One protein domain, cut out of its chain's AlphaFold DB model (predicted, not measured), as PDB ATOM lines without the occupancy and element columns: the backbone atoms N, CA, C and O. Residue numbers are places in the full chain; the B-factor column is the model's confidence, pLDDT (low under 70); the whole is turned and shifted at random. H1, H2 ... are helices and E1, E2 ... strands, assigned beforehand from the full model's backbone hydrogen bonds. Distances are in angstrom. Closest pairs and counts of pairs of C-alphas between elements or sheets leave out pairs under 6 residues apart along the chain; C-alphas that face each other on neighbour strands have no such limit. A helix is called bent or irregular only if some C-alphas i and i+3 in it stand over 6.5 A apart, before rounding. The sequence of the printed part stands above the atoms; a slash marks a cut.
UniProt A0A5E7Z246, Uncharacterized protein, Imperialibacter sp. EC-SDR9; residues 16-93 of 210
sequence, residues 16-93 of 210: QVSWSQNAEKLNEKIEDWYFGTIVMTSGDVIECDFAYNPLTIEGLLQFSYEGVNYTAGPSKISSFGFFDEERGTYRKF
ATOM      1  N   GLN A  16     163.753 180.048 180.135       46.75
ATOM      2  CA  GLN A  16     162.654 180.905 180.588       46.75
ATOM      3  C   GLN A  16     162.205 180.452 181.985       46.75
ATOM      4  O   GLN A  16     161.025 180.243 182.232       46.75
ATOM      5  N   VAL A  17     163.144 180.215 182.907       49.84
ATOM      6  CA  VAL A  17     162.811 179.878 184.302       49.84
ATOM      7  C   VAL A  17     163.842 180.499 185.237       49.84
ATOM      8  O   VAL A  17     164.735 179.832 185.747       49.84
ATOM      9  N   SER A  18     163.762 181.809 185.431       43.94
ATOM     10  CA  SER A  18     164.519 182.482 186.501       43.94
ATOM     11  C   SER A  18     163.834 183.730 187.065       43.94
ATOM     12  O   SER A  18     164.287 184.260 188.074       43.94
ATOM     13  N   TRP A  19     162.702 184.162 186.494       38.09
ATOM     14  CA  TRP A  19     161.954 185.325 186.985       38.09
ATOM     15  C   TRP A  19     160.816 184.977 187.962       38.09
ATOM     16  O   TRP A  19     160.437 185.827 188.761       38.09
ATOM     17  N   SER A  20     160.298 183.739 187.974       36.91
ATOM     18  CA  SER A  20     159.180 183.359 188.862       36.91
ATOM     19  C   SER A  20     159.602 183.117 190.318       36.91
ATOM     20  O   SER A  20     158.896 183.519 191.238       36.91
ATOM     21  N   GLN A  21     160.782 182.532 190.544       39.12
ATOM     22  CA  GLN A  21     161.239 182.154 191.890       39.12
ATOM     23  C   GLN A  21     161.557 183.358 192.797       39.12
ATOM     24  O   GLN A  21     161.509 183.238 194.020       39.12
ATOM     25  N   ASN A  22     161.860 184.525 192.217       44.00
ATOM     26  CA  ASN A  22     162.119 185.748 192.982       44.00
ATOM     27  C   ASN A  22     160.829 186.490 193.364       44.00
ATOM     28  O   ASN A  22     160.767 187.063 194.448       44.00
ATOM     29  N   ALA A  23     159.789 186.439 192.524       42.66
ATOM     30  CA  ALA A  23     158.490 187.044 192.826       42.66
ATOM     31  C   ALA A  23     157.784 186.327 193.993       42.66
ATOM     32  O   ALA A  23     157.209 186.967 194.869       42.66
ATOM     33  N   GLU A  24     157.903 184.999 194.057       42.19
ATOM     34  CA  GLU A  24     157.282 184.176 195.100       42.19
ATOM     35  C   GLU A  24     157.920 184.397 196.486       42.19
ATOM     36  O   GLU A  24     157.212 184.481 197.487       42.19
ATOM     37  N   LYS A  25     159.243 184.618 196.554       42.34
ATOM     38  CA  LYS A  25     159.948 184.973 197.805       42.34
ATOM     39  C   LYS A  25     159.707 186.412 198.282       42.34
ATOM     40  O   LYS A  25     159.903 186.691 199.461       42.34
ATOM     41  N   LEU A  26     159.298 187.321 197.395       44.91
ATOM     42  CA  LEU A  26     158.936 188.705 197.740       44.91
ATOM     43  C   LEU A  26     157.497 188.830 198.274       44.91
ATOM     44  O   LEU A  26     157.222 189.749 199.046       44.91
ATOM     45  N   ASN A  27     156.611 187.892 197.921       45.56
ATOM     46  CA  ASN A  27     155.221 187.839 198.394       45.56
ATOM     47  C   ASN A  27     155.072 187.411 199.862       45.56
ATOM     48  O   ASN A  27     154.028 187.644 200.462       45.56
ATOM     49  N   GLU A  28     156.097 186.814 200.476       50.25
ATOM     50  CA  GLU A  28     155.987 186.235 201.823       50.25
ATOM     51  C   GLU A  28     155.877 187.282 202.952       50.25
ATOM     52  O   GLU A  28     155.746 186.924 204.123       50.25
ATOM     53  N   LYS A  29     155.946 188.586 202.640       56.38
ATOM     54  CA  LYS A  29     155.866 189.636 203.662       56.38
ATOM     55  C   LYS A  29     155.302 190.959 203.165       56.38
ATOM     56  O   LYS A  29     155.914 192.017 203.303       56.38
ATOM     57  N   ILE A  30     154.120 190.877 202.586       58.94
ATOM     58  CA  ILE A  30     153.259 192.037 202.430       58.94
ATOM     59  C   ILE A  30     152.570 192.242 203.781       58.94
ATOM     60  O   ILE A  30     151.816 191.383 204.232       58.94
ATOM     61  N   GLU A  31     152.959 193.313 204.474       65.25
ATOM     62  CA  GLU A  31     152.358 193.721 205.746       65.25
ATOM     63  C   GLU A  31     151.010 194.370 205.398       65.25
ATOM     64  O   GLU A  31     151.011 195.443 204.806       65.25
ATOM     65  N   ASP A  32     149.925 193.656 205.715       83.12
ATOM     66  CA  ASP A  32     148.508 194.048 205.712       83.12
ATOM     67  C   ASP A  32     147.929 194.695 204.432       83.12
ATOM     68  O   ASP A  32     148.611 195.290 203.599       83.12
ATOM     69  N   TRP A  33     146.620 194.530 204.246       91.62
ATOM     70  CA  TRP A  33     145.867 195.260 203.226       91.62
ATOM     71  C   TRP A  33     145.229 196.485 203.871       91.62
ATOM     72  O   TRP A  33     144.631 196.391 204.941       91.62
ATOM     73  N   TYR A  34     145.350 197.621 203.199       94.19
ATOM     74  CA  TYR A  34     144.837 198.910 203.624       94.19
ATOM     75  C   TYR A  34     143.900 199.456 202.557       94.19
ATOM     76  O   TYR A  34     144.201 199.372 201.369       94.19
ATOM     77  N   PHE A  35     142.812 200.086 202.986       95.56
ATOM     78  CA  PHE A  35     141.995 200.907 202.105       95.56
ATOM     79  C   PHE A  35     142.507 202.349 202.123       95.56
ATOM     80  O   PHE A  35     142.719 202.935 203.191       95.56
ATOM     81  N   GLY A  36     142.699 202.941 200.948       96.94
ATOM     82  CA  GLY A  36     143.131 204.327 200.853       96.94
ATOM     83  C   GLY A  36     143.266 204.819 199.423       96.94
ATOM     84  O   GLY A  36     142.638 204.297 198.506       96.94
ATOM     85  N   THR A  37     144.091 205.845 199.242       98.38
ATOM     86  CA  THR A  37     144.227 206.550 197.966       98.38
ATOM     87  C   THR A  37     145.632 206.384 197.404       98.38
ATOM     88  O   THR A  37     146.617 206.575 198.117       98.38
ATOM     89  N   ILE A  38     145.728 206.096 196.109       98.44
ATOM     90  CA  ILE A  38     146.959 206.058 195.319       98.44
ATOM     91  C   ILE A  38     146.878 207.159 194.262       98.44
ATOM     92  O   ILE A  38     145.904 207.252 193.520       98.44
ATOM     93  N   VAL A  39     147.915 207.986 194.169       98.38
ATOM     94  CA  VAL A  39     148.083 208.996 193.120       98.38
ATOM     95  C   VAL A  39     149.164 208.510 192.168       98.38
ATOM     96  O   VAL A  39     150.329 208.387 192.548       98.38
ATOM     97  N   MET A  40     148.790 208.235 190.926       97.75
ATOM     98  CA  MET A  40     149.687 207.773 189.870       97.75
ATOM     99  C   MET A  40     150.567 208.920 189.356       97.75
ATOM    100  O   MET A  40     150.207 210.092 189.461       97.75
ATOM    101  N   THR A  41     151.712 208.612 188.742       96.88
ATOM    102  CA  THR A  41     152.551 209.648 188.100       96.88
ATOM    103  C   THR A  41     151.881 210.293 186.880       96.88
ATOM    104  O   THR A  41     152.275 211.386 186.479       96.88
ATOM    105  N   SER A  42     150.840 209.662 186.323       96.44
ATOM    106  CA  SER A  42     149.944 210.252 185.315       96.44
ATOM    107  C   SER A  42     149.029 211.349 185.874       96.44
ATOM    108  O   SER A  42     148.468 212.112 185.091       96.44
ATOM    109  N   GLY A  43     148.881 211.441 187.199       96.88
ATOM    110  CA  GLY A  43     147.910 212.305 187.873       96.88
ATOM    111  C   GLY A  43     146.583 211.614 188.204       96.88
ATOM    112  O   GLY A  43     145.757 212.215 188.886       96.88
ATOM    113  N   ASP A  44     146.387 210.364 187.771       96.94
ATOM    114  CA  ASP A  44     145.194 209.589 188.120       96.94
ATOM    115  C   ASP A  44     145.152 209.306 189.623       96.94
ATOM    116  O   ASP A  44     146.175 209.003 190.243       96.94
ATOM    117  N   VAL A  45     143.957 209.379 190.201       97.81
ATOM    118  CA  VAL A  45     143.717 209.109 191.619       97.81
ATOM    119  C   VAL A  45     142.834 207.876 191.728       97.81
ATOM    120  O   VAL A  45     141.746 207.836 191.160       97.81
ATOM    121  N   ILE A  46     143.316 206.871 192.452       97.50
ATOM    122  CA  ILE A  46     142.663 205.577 192.619       97.50
ATOM    123  C   ILE A  46     142.381 205.374 194.104       97.50
ATOM    124  O   ILE A  46     143.304 205.403 194.914       97.50
ATOM    125  N   GLU A  47     141.122 205.147 194.460       97.69
ATOM    126  CA  GLU A  47     140.739 204.678 195.793       97.69
ATOM    127  C   GLU A  47     140.532 203.166 195.746       97.69
ATOM    128  O   GLU A  47     139.705 202.671 194.976       97.69
ATOM    129  N   CYS A  48     141.316 202.419 196.518       96.75
ATOM    130  CA  CYS A  48     141.285 200.962 196.490       96.75
ATOM    131  C   CYS A  48     141.910 200.336 197.737       96.75
ATOM    132  O   CYS A  48     142.568 201.004 198.540       96.75
ATOM    133  N   ASP A  49     141.727 199.022 197.856       95.00
ATOM    134  CA  ASP A  49     142.547 198.194 198.725       95.00
ATOM    135  C   ASP A  49     143.929 197.992 198.098       95.00
ATOM    136  O   ASP A  49     144.070 197.604 196.928       95.00
ATOM    137  N   PHE A  50     144.960 198.224 198.898       95.81
ATOM    138  CA  PHE A  50     146.341 198.009 198.513       95.81
ATOM    139  C   PHE A  50     147.174 197.489 199.671       95.81
ATOM    140  O   PHE A  50     146.817 197.597 200.838       95.81
ATOM    141  N   ALA A  51     148.333 196.953 199.336       93.94
ATOM    142  CA  ALA A  51     149.268 196.418 200.293       93.94
ATOM    143  C   ALA A  51     150.675 196.927 199.973       93.94
ATOM    144  O   ALA A  51     151.109 196.923 198.814       93.94
ATOM    145  N   TYR A  52     151.379 197.410 200.997       92.25
ATOM    146  CA  TYR A  52     152.674 198.069 200.845       92.25
ATOM    147  C   TYR A  52     153.797 197.198 201.408       92.25
ATOM    148  O   TYR A  52     153.824 196.865 202.591       92.25
ATOM    149  N   ASN A  53     154.772 196.870 200.561       88.50
ATOM    150  CA  ASN A  53     155.988 196.182 200.965       88.50
ATOM    151  C   ASN A  53     157.158 197.178 201.063       88.50
ATOM    152  O   ASN A  53     157.744 197.538 200.039       88.50
ATOM    153  N   PRO A  54     157.551 197.601 202.280       83.94
ATOM    154  CA  PRO A  54     158.680 198.505 202.482       83.94
ATOM    155  C   PRO A  54     160.049 197.805 202.441       83.94
ATOM    156  O   PRO A  54     161.074 198.467 202.584       83.94
ATOM    157  N   LEU A  55     160.090 196.471 202.332       75.31
ATOM    158  CA  LEU A  55     161.328 195.689 202.440       75.31
ATOM    159  C   LEU A  55     162.133 195.671 201.136       75.31
ATOM    160  O   LEU A  55     163.291 195.255 201.142       75.31
ATOM    161  N   THR A  56     161.554 196.116 200.019       77.69
ATOM    162  CA  THR A  56     162.328 196.375 198.802       77.69
ATOM    163  C   THR A  56     163.041 197.721 198.881       77.69
ATOM    164  O   THR A  56     162.647 198.622 199.623       77.69
ATOM    165  N   ILE A  57     164.125 197.867 198.112       76.94
ATOM    166  CA  ILE A  57     164.959 199.079 198.130       76.94
ATOM    167  C   ILE A  57     164.173 200.324 197.688       76.94
ATOM    168  O   ILE A  57     164.470 201.413 198.163       76.94
ATOM    169  N   GLU A  58     163.151 200.179 196.860       83.81
ATOM    170  CA  GLU A  58     162.287 201.280 196.415       83.81
ATOM    171  C   GLU A  58     160.916 201.301 197.109       83.81
ATOM    172  O   GLU A  58     160.279 202.349 197.205       83.81
ATOM    173  N   GLY A  59     160.502 200.169 197.678       87.56
ATOM    174  CA  GLY A  59     159.135 199.910 198.113       87.56
ATOM    175  C   GLY A  59     158.249 199.455 196.946       87.56
ATOM    176  O   GLY A  59     158.430 199.872 195.806       87.56
ATOM    177  N   LEU A  60     157.292 198.569 197.215       92.06
ATOM    178  CA  LEU A  60     156.349 198.059 196.211       92.06
ATOM    179  C   LEU A  60     154.921 198.162 196.733       92.06
ATOM    180  O   LEU A  60     154.669 197.805 197.883       92.06
ATOM    181  N   LEU A  61     153.997 198.602 195.881       94.44
ATOM    182  CA  LEU A  61     152.561 198.544 196.139       94.44
ATOM    183  C   LEU A  61     151.922 197.467 195.276       94.44
ATOM    184  O   LEU A  61     152.177 197.397 194.073       94.44
ATOM    185  N   GLN A  62     151.057 196.671 195.892       95.12
ATOM    186  CA  GLN A  62     150.105 195.809 195.204       95.12
ATOM    187  C   GLN A  62     148.704 196.354 195.438       95.12
ATOM    188  O   GLN A  62     148.380 196.682 196.571       95.12
ATOM    189  N   PHE A  63     147.884 196.475 194.400       95.38
ATOM    190  CA  PHE A  63     146.531 197.022 194.530       95.38
ATOM    191  C   PHE A  63     145.586 196.424 193.494       95.38
ATOM    192  O   PHE A  63     146.037 195.957 192.445       95.38
ATOM    193  N   SER A  64     144.284 196.434 193.780       91.50
ATOM    194  CA  SER A  64     143.253 195.980 192.841       91.50
ATOM    195  C   SER A  64     142.460 197.168 192.307       91.50
ATOM    196  O   SER A  64     141.977 197.988 193.081       91.50
ATOM    197  N   TYR A  65     142.323 197.273 190.988       89.75
ATOM    198  CA  TYR A  65     141.539 198.318 190.331       89.75
ATOM    199  C   TYR A  65     140.772 197.711 189.154       89.75
ATOM    200  O   TYR A  65     141.342 196.961 188.365       89.75
ATOM    201  N   GLU A  66     139.462 197.967 189.074       90.25
ATOM    202  CA  GLU A  66     138.566 197.397 188.047       90.25
ATOM    203  C   GLU A  66     138.644 195.856 187.924       90.25
ATOM    204  O   GLU A  66     138.476 195.278 186.851       90.25
ATOM    205  N   GLY A  67     138.902 195.164 189.041       88.44
ATOM    206  CA  GLY A  67     139.030 193.702 189.081       88.44
ATOM    207  C   GLY A  67     140.366 193.161 188.556       88.44
ATOM    208  O   GLY A  67     140.525 191.946 188.430       88.44
ATOM    209  N   VAL A  68     141.332 194.037 188.270       92.38
ATOM    210  CA  VAL A  68     142.692 193.684 187.853       92.38
ATOM    211  C   VAL A  68     143.670 194.004 188.982       92.38
ATOM    212  O   VAL A  68     143.622 195.076 189.581       92.38
ATOM    213  N   ASN A  69     144.577 193.070 189.270       92.88
ATOM    214  CA  ASN A  69     145.628 193.264 190.265       92.88
ATOM    215  C   ASN A  69     146.876 193.861 189.613       92.88
ATOM    216  O   ASN A  69     147.396 193.329 188.631       92.88
ATOM    217  N   TYR A  70     147.380 194.933 190.207       94.44
ATOM    218  CA  TYR A  70     148.558 195.661 189.767       94.44
ATOM    219  C   TYR A  70     149.675 195.548 190.799       94.44
ATOM    220  O   TYR A  70     149.444 195.371 191.994       94.44
ATOM    221  N   THR A  71     150.914 195.662 190.330       94.12
ATOM    222  CA  THR A  71     152.091 195.855 191.177       94.12
ATOM    223  C   THR A  71     152.904 196.996 190.600       94.12
ATOM    224  O   THR A  71     153.257 196.971 189.421       94.12
ATOM    225  N   ALA A  72     153.182 198.003 191.418       94.81
ATOM    226  CA  ALA A  72     153.864 199.207 190.981       94.81
ATOM    227  C   ALA A  72     154.833 199.714 192.049       94.81
ATOM    228  O   ALA A  72     154.574 199.637 193.250       94.81
ATOM    229  N   GLY A  73     155.967 200.227 191.581       94.12
ATOM    230  CA  GLY A  73     156.935 200.942 192.400       94.12
ATOM    231  C   GLY A  73     156.813 202.463 192.243       94.12
ATOM    232  O   GLY A  73     155.943 202.952 191.513       94.12
ATOM    233  N   PRO A  74     157.733 203.211 192.868       95.19
ATOM    234  CA  PRO A  74     157.758 204.676 192.873       95.19
ATOM    235  C   PRO A  74     157.718 205.325 191.483       95.19
ATOM    236  O   PRO A  74     157.008 206.302 191.293       95.19
ATOM    237  N   SER A  75     158.327 204.692 190.471       95.12
ATOM    238  CA  SER A  75     158.319 205.172 189.073       95.12
ATOM    239  C   SER A  75     156.939 205.308 188.418       95.12
ATOM    240  O   SER A  75     156.806 205.914 187.350       95.12
ATOM    241  N   LYS A  76     155.899 204.714 189.013       97.00
ATOM    242  CA  LYS A  76     154.516 204.745 188.511       97.00
ATOM    243  C   LYS A  76     153.530 205.386 189.482       97.00
ATOM    244  O   LYS A  76     152.425 205.727 189.068       97.00
ATOM    245  N   ILE A  77     153.919 205.572 190.737       97.88
ATOM    246  CA  ILE A  77     153.063 206.103 191.796       97.88
ATOM    247  C   ILE A  77     153.729 207.359 192.336       97.88
ATOM    248  O   ILE A  77     154.844 207.298 192.827       97.88
ATOM    249  N   SER A  78     153.046 208.493 192.281       97.56
ATOM    250  CA  SER A  78     153.525 209.741 192.873       97.56
ATOM    251  C   SER A  78     153.411 209.714 194.400       97.56
ATOM    252  O   SER A  78     154.357 210.065 195.105       97.56
ATOM    253  N   SER A  79     152.265 209.278 194.926       98.00
ATOM    254  CA  SER A  79     152.036 209.164 196.369       98.00
ATOM    255  C   SER A  79     150.926 208.168 196.681       98.00
ATOM    256  O   SER A  79     150.150 207.801 195.805       98.00
ATOM    257  N   PHE A  80     150.844 207.732 197.930       98.19
ATOM    258  CA  PHE A  80     149.705 206.979 198.438       98.19
ATOM    259  C   PHE A  80     149.479 207.293 199.915       98.19
ATOM    260  O   PHE A  80     150.378 207.787 200.600       98.19
ATOM    261  N   GLY A  81     148.287 207.019 200.427       97.81
ATOM    262  CA  GLY A  81     148.000 207.198 201.841       97.81
ATOM    263  C   GLY A  81     146.817 206.377 202.319       97.81
ATOM    264  O   GLY A  81     145.962 205.982 201.532       97.81
ATOM    265  N   PHE A  82     146.817 206.094 203.616       97.25
ATOM    266  CA  PHE A  82     145.812 205.279 204.288       97.25
ATOM    267  C   PHE A  82     145.723 205.659 205.765       97.25
ATOM    268  O   PHE A  82     146.658 206.226 206.339       97.25
ATOM    269  N   PHE A  83     144.596 205.330 206.391       96.62
ATOM    270  CA  PHE A  83     144.453 205.439 207.837       96.62
ATOM    271  C   PHE A  83     145.025 204.184 208.508       96.62
ATOM    272  O   PHE A  83     144.591 203.071 208.232       96.62
ATOM    273  N   ASP A  84     146.025 204.363 209.365       93.38
ATOM    274  CA  ASP A  84     146.639 203.295 210.151       93.38
ATOM    275  C   ASP A  84     145.863 203.158 211.463       93.38
ATOM    276  O   ASP A  84     146.015 203.979 212.374       93.38
ATOM    277  N   GLU A  85     144.991 202.150 211.533       91.38
ATOM    278  CA  GLU A  85     144.106 201.924 212.681       91.38
ATOM    279  C   GLU A  85     144.876 201.628 213.973       91.38
ATOM    280  O   GLU A  85     144.469 202.083 215.041       91.38
ATOM    281  N   GLU A  86     146.015 200.932 213.890       89.31
ATOM    282  CA  GLU A  86     146.836 200.609 215.063       89.31
ATOM    283  C   GLU A  86     147.425 201.869 215.703       89.31
ATOM    284  O   GLU A  86     147.560 201.964 216.924       89.31
ATOM    285  N   ARG A  87     147.788 202.848 214.868       88.88
ATOM    286  CA  ARG A  87     148.374 204.122 215.302       88.88
ATOM    287  C   ARG A  87     147.349 205.239 215.475       88.88
ATOM    288  O   ARG A  87     147.702 206.286 216.014       88.88
ATOM    289  N   GLY A  88     146.123 205.049 214.991       94.31
ATOM    290  CA  GLY A  88     145.084 206.074 214.966       94.31
ATOM    291  C   GLY A  88     145.484 207.320 214.170       94.31
ATOM    292  O   GLY A  88     145.132 208.431 214.561       94.31
ATOM    293  N   THR A  89     146.265 207.164 213.096       94.75
ATOM    294  CA  THR A  89     146.789 208.293 212.312       94.75
ATOM    295  C   THR A  89     146.733 208.034 210.814       94.75
ATOM    296  O   THR A  89     146.871 206.900 210.358       94.75
ATOM    297  N   TYR A  90     146.569 209.098 210.029       96.00
ATOM    298  CA  TYR A  90     146.684 209.016 208.578       96.00
ATOM    299  C   TYR A  90     148.155 209.038 208.168       96.00
ATOM    300  O   TYR A  90     148.905 209.939 208.547       96.00
ATOM    301  N   ARG A  91     148.573 208.053 207.376       95.50
ATOM    302  CA  ARG A  91     149.945 207.925 206.885       95.50
ATOM    303  C   ARG A  91     149.969 208.238 205.404       95.50
ATOM    304  O   ARG A  91     149.185 207.693 204.632       95.50
ATOM    305  N   LYS A  92     150.893 209.109 205.010       97.31
ATOM    306  CA  LYS A  92     151.118 209.500 203.620       97.31
ATOM    307  C   LYS A  92     152.524 209.100 203.220       97.31
ATOM    308  O   LYS A  92     153.476 209.341 203.956       97.31
ATOM    309  N   PHE A  93     152.646 208.527 202.038       97.00
ATOM    310  CA  PHE A  93     153.903 208.153 201.423       97.00
ATOM    311  C   PHE A  93     154.029 208.841 200.075       97.00
ATOM    312  O   PHE A  93     153.039 209.017 199.365       97.00
TER     313      PHE A  93
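AT A GLANCE: This is residues 16 to 93 of the 210 residues of an uncharacterized protein of Imperialibacter sp. EC-SDR9 (UniProt A0A5E7Z246). A single strongly twisted sheet of six strands makes a compact body, with sharp bends in E1 and E2 that set E3 and E4 toward one side and E5 and E6 toward the other; the sheet stays open, its edge strands E4 and E6 apart. Before it comes the helix H1, which only grazes the sheet with its last residues, while residues 16 to 25 stick out as an arm and give the printed part much of its length. The printed part has 78 residues with one named helix and six named strands, in the order H1, E1, E2, E3, E4, E5, E6; across the sheet the order is E4, E3, E2, E1, E5, E6, antiparallel throughout, and the class is mostly strand. The whole is compact, with a radius of gyration of the C-alphas of 13.2 A and spans of 43 by 30 by 25 A.

HOW THE PARTS SIT: H1, residues 20 to 29, is on the sheet but only grazes it, with its residues 26 to 29. In its backbone 3 of 6 O i to N i+4 pairs are within hydrogen-bond range. H1 is irregular, but only just: C-alphas 26 and 29 are 6.7 A apart. A tight link joins it to E1, residues 31 to 40, an inner strand that bends by 84 degrees at residue 35. E2, residues 45 to 53, bends by 87 degrees at residue 48 and forms a hairpin with E1, antiparallel at 139 degrees; N 34 and O 50 are 2.8 A apart, and N 46 and O 38 also 2.8 A. The closest C-alphas of H1 and E2 are those of Lys 29 and Asn 53, 7.1 A apart. E3, residues 60 to 65, forms a hairpin with E2 at 140 degrees, with N 53 and O 60 at 2.8 A. E4, residues 68 to 72, is an edge strand in a hairpin with E3 at 157 degrees, with N 70 and O 63 at 2.8 A. E1, E2, E3 and E4 make a meander, each strand the antiparallel neighbour of the one before. E5, residues 77 to 84, meets E4 only through their tight link and is the antiparallel neighbour of E1 at 137 degrees, with N 39 and O 79 at 2.8 A. E6, residues 89 to 93, is the other edge strand and forms a hairpin with E5 at 165 degrees, with N 91 and O 82 at 2.8 A. Among the pairs that are apart are E1 and E4, and E3 and E5.

IN THESE COORDINATES: H1 begins at C-alpha 20, at (159.180, 183.359, 188.862), and measures 16.4 A from first to last C-alpha. E1 has 10 residues and measures 21.4 A, from C-alpha 31 at (152.358, 193.721, 205.746). E2 has 9 residues and measures 20.1 A; E3 has 6 residues and measures 15.9 A. E4 has 5 residues, and E5 has 8 and measures 19.6 A. E6 has 5 residues and ends at C-alpha 93, at (153.903, 208.153, 201.423).

THE WHOLE: The two C-alphas farthest apart are those of Gln 16 and Gly 88, 46.1 A. Without the stretch that stands free, residues 16 to 25, the body has 68 residues and spans 31 by 24 by 24 A. The printed part has no cut and no long link; the link from E2 to E3, with 6 residues, is short but not tight. The mean pLDDT of the printed part is 83.8, and residues 16 to 31 are under 70; H1 has a mean of 44.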